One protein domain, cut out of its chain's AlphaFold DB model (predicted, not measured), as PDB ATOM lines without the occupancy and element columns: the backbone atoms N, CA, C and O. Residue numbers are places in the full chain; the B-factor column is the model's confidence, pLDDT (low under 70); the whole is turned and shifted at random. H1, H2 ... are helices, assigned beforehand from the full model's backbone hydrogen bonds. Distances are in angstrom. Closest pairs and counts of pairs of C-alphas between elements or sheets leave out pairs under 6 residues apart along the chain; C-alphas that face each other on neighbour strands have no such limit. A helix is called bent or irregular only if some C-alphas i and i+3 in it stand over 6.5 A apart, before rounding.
ATOM      1  N   VAL A  19     131.795 106.386 140.588       94.50
ATOM      2  CA  VAL A  19     132.563 105.665 141.618       94.50
ATOM      3  C   VAL A  19     133.937 106.301 141.807       94.50
ATOM      4  O   VAL A  19     134.367 106.486 142.943       94.50
ATOM      5  N   PHE A  20     134.613 106.673 140.718       94.62
ATOM      6  CA  PHE A  20     135.917 107.325 140.778       94.62
ATOM      7  C   PHE A  20     135.846 108.687 141.481       94.62
ATOM      8  O   PHE A  20     136.648 108.950 142.373       94.62
ATOM      9  N   ILE A  21     134.851 109.521 141.161       93.12
ATOM     10  CA  ILE A  21     134.627 110.804 141.845       93.12
ATOM     11  C   ILE A  21     134.345 110.574 143.337       93.12
ATOM     12  O   ILE A  21     134.965 111.219 144.180       93.12
ATOM     13  N   GLY A  22     133.468 109.624 143.680       91.25
ATOM     14  CA  GLY A  22     133.178 109.267 145.071       91.25
ATOM     15  C   GLY A  22     134.417 108.776 145.826       91.25
ATOM     16  O   GLY A  22     134.638 109.157 146.978       91.25
ATOM     17  N   PHE A  23     135.273 107.995 145.165       92.31
ATOM     18  CA  PHE A  23     136.546 107.532 145.713       92.31
ATOM     19  C   PHE A  23     137.520 108.687 145.962       92.31
ATOM     20  O   PHE A  23     138.048 108.791 147.066       92.31
ATOM     21  N   VAL A  24     137.716 109.581 144.986       91.62
ATOM     22  CA  VAL A  24     138.590 110.759 145.129       91.62
ATOM     23  C   VAL A  24     138.101 111.664 146.258       91.62
ATOM     24  O   VAL A  24     138.902 112.051 147.104       91.62
ATOM     25  N   MET A  25     136.793 111.929 146.341       87.62
ATOM     26  CA  MET A  25     136.201 112.718 147.430       87.62
ATOM     27  C   MET A  25     136.405 112.055 148.798       87.62
ATOM     28  O   MET A  25     136.747 112.721 149.774       87.62
ATOM     29  N   THR A  26     136.263 110.728 148.872       88.69
ATOM     30  CA  THR A  26     136.510 109.971 150.109       88.69
ATOM     31  C   THR A  26     137.987 110.021 150.503       88.69
ATOM     32  O   THR A  26     138.302 110.285 151.660       88.69
ATOM     33  N   MET A  27     138.900 109.812 149.551       88.00
ATOM     34  CA  MET A  27     140.345 109.914 149.775       88.00
ATOM     35  C   MET A  27     140.729 111.313 150.246       88.00
ATOM     36  O   MET A  27     141.422 111.432 151.252       88.00
ATOM     37  N   TYR A  28     140.230 112.360 149.588       86.19
ATOM     38  CA  TYR A  28     140.496 113.747 149.962       86.19
ATOM     39  C   TYR A  28     140.033 114.043 151.394       86.19
ATOM     40  O   TYR A  28     140.810 114.555 152.196       86.19
ATOM     41  N   GLY A  29     138.823 113.606 151.764       80.38
ATOM     42  CA  GLY A  29     138.294 113.768 153.122       80.38
ATOM     43  C   GLY A  29     139.044 112.984 154.211       80.38
ATOM     44  O   GLY A  29     138.956 113.347 155.381       80.38
ATOM     45  N   TYR A  30     139.777 111.920 153.858       78.81
ATOM     46  CA  TYR A  30     140.587 111.135 154.803       78.81
ATOM     47  C   TYR A  30     142.063 111.558 154.852       78.81
ATOM     48  O   TYR A  30     142.697 111.417 155.900       78.81
ATOM     49  N   LEU A  31     142.612 112.048 153.738       73.94
ATOM     50  CA  LEU A  31     144.012 112.460 153.607       73.94
ATOM     51  C   LEU A  31     144.248 113.896 154.074       73.94
ATOM     52  O   LEU A  31     145.319 114.173 154.610       73.94
ATOM     53  N   HIS A  32     143.253 114.783 153.964       67.06
ATOM     54  CA  HIS A  32     143.276 116.080 154.640       67.06
ATOM     55  C   HIS A  32     142.992 115.897 156.138       67.06
ATOM     56  O   HIS A  32     141.966 116.318 156.671       67.06
ATOM     57  N   LYS A  33     143.931 115.274 156.856       57.69
ATOM     58  CA  LYS A  33     144.100 115.639 158.262       57.69
ATOM     59  C   LYS A  33     144.607 117.081 158.249       57.69
ATOM     60  O   LYS A  33     145.623 117.327 157.597       57.69
ATOM     61  N   PRO A  34     143.908 118.038 158.881       60.44
ATOM     62  CA  PRO A  34     144.416 119.397 158.949       60.44
ATOM     63  C   PRO A  34     145.811 119.340 159.579       60.44
ATOM     64  O   PRO A  34     145.994 118.741 160.636       60.44
ATOM     65  N   PHE A  35     146.802 119.928 158.905       54.09
ATOM     66  CA  PHE A  35     148.161 120.086 159.440       54.09
ATOM     67  C   PHE A  35     148.192 120.978 160.692       54.09
ATOM     68  O   PHE A  35     149.209 121.069 161.372       54.09
ATOM     69  N   TRP A  36     147.069 121.623 160.997       54.53
ATOM     70  CA  TRP A  36     146.842 122.422 162.182       54.53
ATOM     71  C   TRP A  36     146.760 121.507 163.406       54.53
ATOM     72  O   TRP A  36     145.761 120.825 163.638       54.53
ATOM     73  N   SER A  37     147.838 121.462 164.188       56.31
ATOM     74  CA  SER A  37     147.746 120.979 165.560       56.31
ATOM     75  C   SER A  37     146.901 121.971 166.362       56.31
ATOM     76  O   SER A  37     147.033 123.187 166.181       56.31
ATOM     77  N   GLN A  56     133.866 122.533 158.119       78.31
ATOM     78  CA  GLN A  56     132.512 122.119 157.735       78.31
ATOM     79  C   GLN A  56     132.494 121.461 156.350       78.31
ATOM     80  O   GLN A  56     131.900 120.390 156.189       78.31
ATOM     81  N   ASN A  57     133.211 122.022 155.376       77.50
ATOM     82  CA  ASN A  57     133.308 121.460 154.028       77.50
ATOM     83  C   ASN A  57     133.966 120.070 154.018       77.50
ATOM     84  O   ASN A  57     133.489 119.164 153.329       77.50
ATOM     85  N   ILE A  58     135.000 119.846 154.833       77.56
ATOM     86  CA  ILE A  58     135.660 118.540 154.982       77.56
ATOM     87  C   ILE A  58     134.717 117.510 155.622       77.56
ATOM     88  O   ILE A  58     134.644 116.369 155.154       77.56
ATOM     89  N   LYS A  59     133.946 117.898 156.650       78.50
ATOM     90  CA  LYS A  59     132.932 117.016 157.264       78.50
ATOM     91  C   LYS A  59     131.873 116.594 156.248       78.50
ATOM     92  O   LYS A  59     131.572 115.404 156.148       78.50
ATOM     93  N   ASN A  60     131.374 117.541 155.454       81.31
ATOM     94  CA  ASN A  60     130.399 117.258 154.403       81.31
ATOM     95  C   ASN A  60     130.998 116.347 153.322       81.31
ATOM     96  O   ASN A  60     130.388 115.348 152.954       81.31
ATOM     97  N   THR A  61     132.234 116.603 152.889       79.88
ATOM     98  CA  THR A  61     132.928 115.797 151.870       79.88
ATOM     99  C   THR A  61     133.132 114.346 152.320       79.88
ATOM    100  O   THR A  61     132.937 113.413 151.536       79.88
ATOM    101  N   ARG A  62     133.435 114.125 153.607       84.38
ATOM    102  CA  ARG A  62     133.606 112.781 154.182       84.38
ATOM    103  C   ARG A  62     132.310 111.964 154.208       84.38
ATOM    104  O   ARG A  62     132.373 110.743 154.105       84.38
ATOM    105  N   ILE A  63     131.158 112.621 154.332       87.88
ATOM    106  CA  ILE A  63     129.836 111.977 154.274       87.88
ATOM    107  C   ILE A  63     129.415 111.746 152.817       87.88
ATOM    108  O   ILE A  63     128.886 110.691 152.475       87.88
ATOM    109  N   VAL A  64     129.686 112.717 151.948       89.31
ATOM    110  CA  VAL A  64     129.263 112.714 150.543       89.31
ATOM    111  C   VAL A  64     130.023 111.677 149.705       89.31
ATOM    112  O   VAL A  64     129.424 111.038 148.839       89.31
ATOM    113  N   GLY A  65     131.310 111.442 149.983       89.44
ATOM    114  CA  GLY A  65     132.131 110.455 149.268       89.44
ATOM    115  C   GLY A  65     131.530 109.036 149.247       89.44
ATOM    116  O   GLY A  65     131.269 108.508 148.160       89.44
ATOM    117  N   PRO A  66     131.225 108.432 150.414       91.00
ATOM    118  CA  PRO A  66     130.561 107.132 150.497       91.00
ATOM    119  C   PRO A  66     129.201 107.079 149.788       91.00
ATOM    120  O   PRO A  66     128.872 106.058 149.187       91.00
ATOM    121  N   ILE A  67     128.425 108.169 149.810       93.00
ATOM    122  CA  ILE A  67     127.114 108.232 149.143       93.00
ATOM    123  C   ILE A  67     127.283 108.089 147.626       93.00
ATOM    124  O   ILE A  67     126.625 107.247 147.013       93.00
ATOM    125  N   PHE A  68     128.199 108.846 147.014       91.31
ATOM    126  CA  PHE A  68     128.481 108.726 145.579       91.31
ATOM    127  C   PHE A  68     129.063 107.361 145.205       91.31
ATOM    128  O   PHE A  68     128.714 106.817 144.158       91.31
ATOM    129  N   LEU A  69     129.894 106.775 146.070       92.69
ATOM    130  CA  LEU A  69     130.442 105.435 145.865       92.69
ATOM    131  C   LEU A  69     129.315 104.387 145.827       92.69
ATOM    132  O   LEU A  69     129.237 103.602 144.881       92.69
ATOM    133  N   CYS A  70     128.389 104.428 146.790       94.06
ATOM    134  CA  CYS A  70     127.213 103.558 146.817       94.06
ATOM    135  C   CYS A  70     126.319 103.754 145.585       94.06
ATOM    136  O   CYS A  70     125.941 102.772 144.944       94.06
ATOM    137  N   LEU A  71     126.016 105.002 145.208       94.19
ATOM    138  CA  LEU A  71     125.206 105.301 144.021       94.19
ATOM    139  C   LEU A  71     125.862 104.782 142.734       94.19
ATOM    140  O   LEU A  71     125.194 104.158 141.911       94.19
ATOM    141  N   GLY A  72     127.173 104.976 142.579       91.88
ATOM    142  CA  GLY A  72     127.924 104.468 141.435       91.88
ATOM    143  C   GLY A  72     127.897 102.938 141.345       91.88
ATOM    144  O   GLY A  72     127.651 102.392 140.268       91.88
ATOM    145  N   ILE A  73     128.049 102.237 142.474       94.31
ATOM    146  CA  ILE A  73     127.921 100.770 142.532       94.31
ATOM    147  C   ILE A  73     126.512 100.326 142.125       94.31
ATOM    148  O   ILE A  73     126.378  99.405 141.319       94.31
ATOM    149  N   VAL A  74     125.460 100.981 142.627       95.81
ATOM    150  CA  VAL A  74     124.069 100.654 142.265       95.81
ATOM    151  C   VAL A  74     123.845 100.805 140.757       95.81
ATOM    152  O   VAL A  74     123.279  99.906 140.134       95.81
ATOM    153  N   VAL A  75     124.350 101.879 140.141       93.62
ATOM    154  CA  VAL A  75     124.265 102.087 138.683       93.62
ATOM    155  C   VAL A  75     124.978 100.968 137.916       93.62
ATOM    156  O   VAL A  75     124.423 100.433 136.953       93.62
ATOM    157  N   ILE A  76     126.173 100.559 138.355       93.75
ATOM    158  CA  ILE A  76     126.926  99.455 137.738       93.75
ATOM    159  C   ILE A  76     126.151  98.137 137.859       93.75
ATOM    160  O   ILE A  76     126.024  97.406 136.874       93.75
ATOM    161  N   ILE A  77     125.588  97.843 139.034       94.69
ATOM    162  CA  ILE A  77     124.786  96.639 139.274       94.69
ATOM    163  C   ILE A  77     123.575  96.610 138.335       94.69
ATOM    164  O   ILE A  77     123.370  95.615 137.635       94.69
ATOM    165  N   VAL A  78     122.809  97.703 138.252       92.75
ATOM    166  CA  VAL A  78     121.644  97.812 137.358       92.75
ATOM    167  C   VAL A  78     122.053  97.618 135.897       92.75
ATOM    168  O   VAL A  78     121.397  96.860 135.179       92.75
ATOM    169  N   ALA A  79     123.162  98.218 135.458       90.50
ATOM    170  CA  ALA A  79     123.680  98.023 134.105       90.50
ATOM    171  C   ALA A  79     124.001  96.538 133.837       90.50
ATOM    172  O   ALA A  79     123.562  95.973 132.829       90.50
ATOM    173  N   VAL A  80     124.706  95.864 134.752       91.00
ATOM    174  CA  VAL A  80     125.045  94.437 134.623       91.00
ATOM    175  C   VAL A  80     123.789  93.563 134.578       91.00
ATOM    176  O   VAL A  80     123.693  92.690 133.710       91.00
ATOM    177  N   PHE A  81     122.805  93.811 135.448       92.25
ATOM    178  CA  PHE A  81     121.523  93.100 135.425       92.25
ATOM    179  C   PHE A  81     120.767  93.322 134.116       92.25
ATOM    180  O   PHE A  81     120.250  92.358 133.547       92.25
ATOM    181  N   TYR A  82     120.765  94.547 133.589       88.25
ATOM    182  CA  TYR A  82     120.141  94.861 132.307       88.25
ATOM    183  C   TYR A  82     120.787  94.071 131.162       88.25
ATOM    184  O   TYR A  82     120.089  93.456 130.355       88.25
ATOM    185  N   ARG A  83     122.126  93.981 131.136       86.00
ATOM    186  CA  ARG A  83     122.852  93.150 130.161       86.00
ATOM    187  C   ARG A  83     122.491  91.672 130.304       86.00
ATOM    188  O   ARG A  83     122.255  90.996 129.305       86.00
ATOM    189  N   ARG A  84     122.435  91.169 131.540       87.94
ATOM    190  CA  ARG A  84     122.095  89.767 131.822       87.94
ATOM    191  C   ARG A  84     120.667  89.435 131.388       87.94
ATOM    192  O   ARG A  84     120.441  88.349 130.864       87.94
ATOM    193  N   SER A  85     119.735  90.370 131.572       86.88
ATOM    194  CA  SER A  85     118.342  90.232 131.139       86.88
ATOM    195  C   SER A  85     118.233  90.155 129.612       86.88
ATOM    196  O   SER A  85     117.627  89.224 129.088       86.88
ATOM    197  N   GLN A  86     118.934  91.041 128.895       82.88
ATOM    198  CA  GLN A  86     118.942  91.065 127.426       82.88
ATOM    199  C   GLN A  86     119.474  89.759 126.808       82.88
ATOM    200  O   GLN A  86     118.943  89.281 125.804       82.88
ATOM    201  N   ILE A  87     120.493  89.143 127.417       79.31
ATOM    202  CA  ILE A  87     121.041  87.861 126.941       79.31
ATOM    203  C   ILE A  87     119.990  86.744 127.046       79.31
ATOM    204  O   ILE A  87     119.851  85.953 126.114       79.31
ATOM    205  N   LYS A  88     119.202  86.701 128.129       78.94
ATOM    206  CA  LYS A  88     118.157  85.679 128.311       78.94
ATOM    207  C   LYS A  88     117.042  85.792 127.265       78.94
ATOM    208  O   LYS A  88     116.577  84.771 126.767       78.94
ATOM    209  N   SER A  89     116.654  87.008 126.884       72.00
ATOM    210  CA  SER A  89     115.653  87.232 125.830       72.00
ATOM    211  C   SER A  89     116.125  86.783 124.443       72.00
ATOM    212  O   SER A  89     115.321  86.261 123.675       72.00
TER     213      SER A  89
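Overview. This is residues 19 to 37 and 56 to 89 of the 229 residues of an uncharacterized protein of Clytia hemisphaerica (UniProt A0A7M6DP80). One long helix, H2, makes most of the length of a rod, and a much shorter helix, H1, is side by side with one part of it, running opposite ways. The last stretch of H2, residues 77 to 89, sticks out alone beyond the pair. The printed part has 53 residues with two named helices, H1 then H2, and no named strand; its class is all helix. It is extended, with a radius of gyration of the C-alphas of 16.3 A, and spans 61 by 15 by 10 A.

Along the chain. Find C-alpha 56 at (132.512, 122.119, 157.735); from there H2, residues 56 to 89, runs 50.2 A to C-alpha 89 at (115.653, 87.232, 125.830). Look near residue 63 for a kink of 25 degrees; H2 is neither bent nor irregular, but only just: C-alphas 63 and 66 are 6.2 A apart. Then go to C-alpha 19 at (132.563, 105.665, 141.618), where H1, residues 19 to 31, begins; it measures 17.9 A from first to last C-alpha.

Arrangement. Look along H2 at residues 58 to 73, for with these alone it touches H1. The closest C-alphas of the two helices, those of Thr 26 and Gly 65, are 4.5 A apart. Their lines stand at a shallow tilt of 25 degrees, and they run opposite ways. In H1 every O i to N i+4 pair is within hydrogen-bond range; in H2 28 of 30 are.

Size, cuts and confidence. The two C-alphas farthest apart, those of Ser 37 and Ser 89, are 61.2 A from each other. Without residues 77 to 89, which stand free, the body spans 41 by 15 by 9 A. The link from H1 to H2 runs across the cut: residues 38 to 55 are not printed, and C-alphas 37 and 56 are 17.2 A apart. The mean pLDDT of the printed part is 84.2; look at residues 32 to 37 for the values under 70.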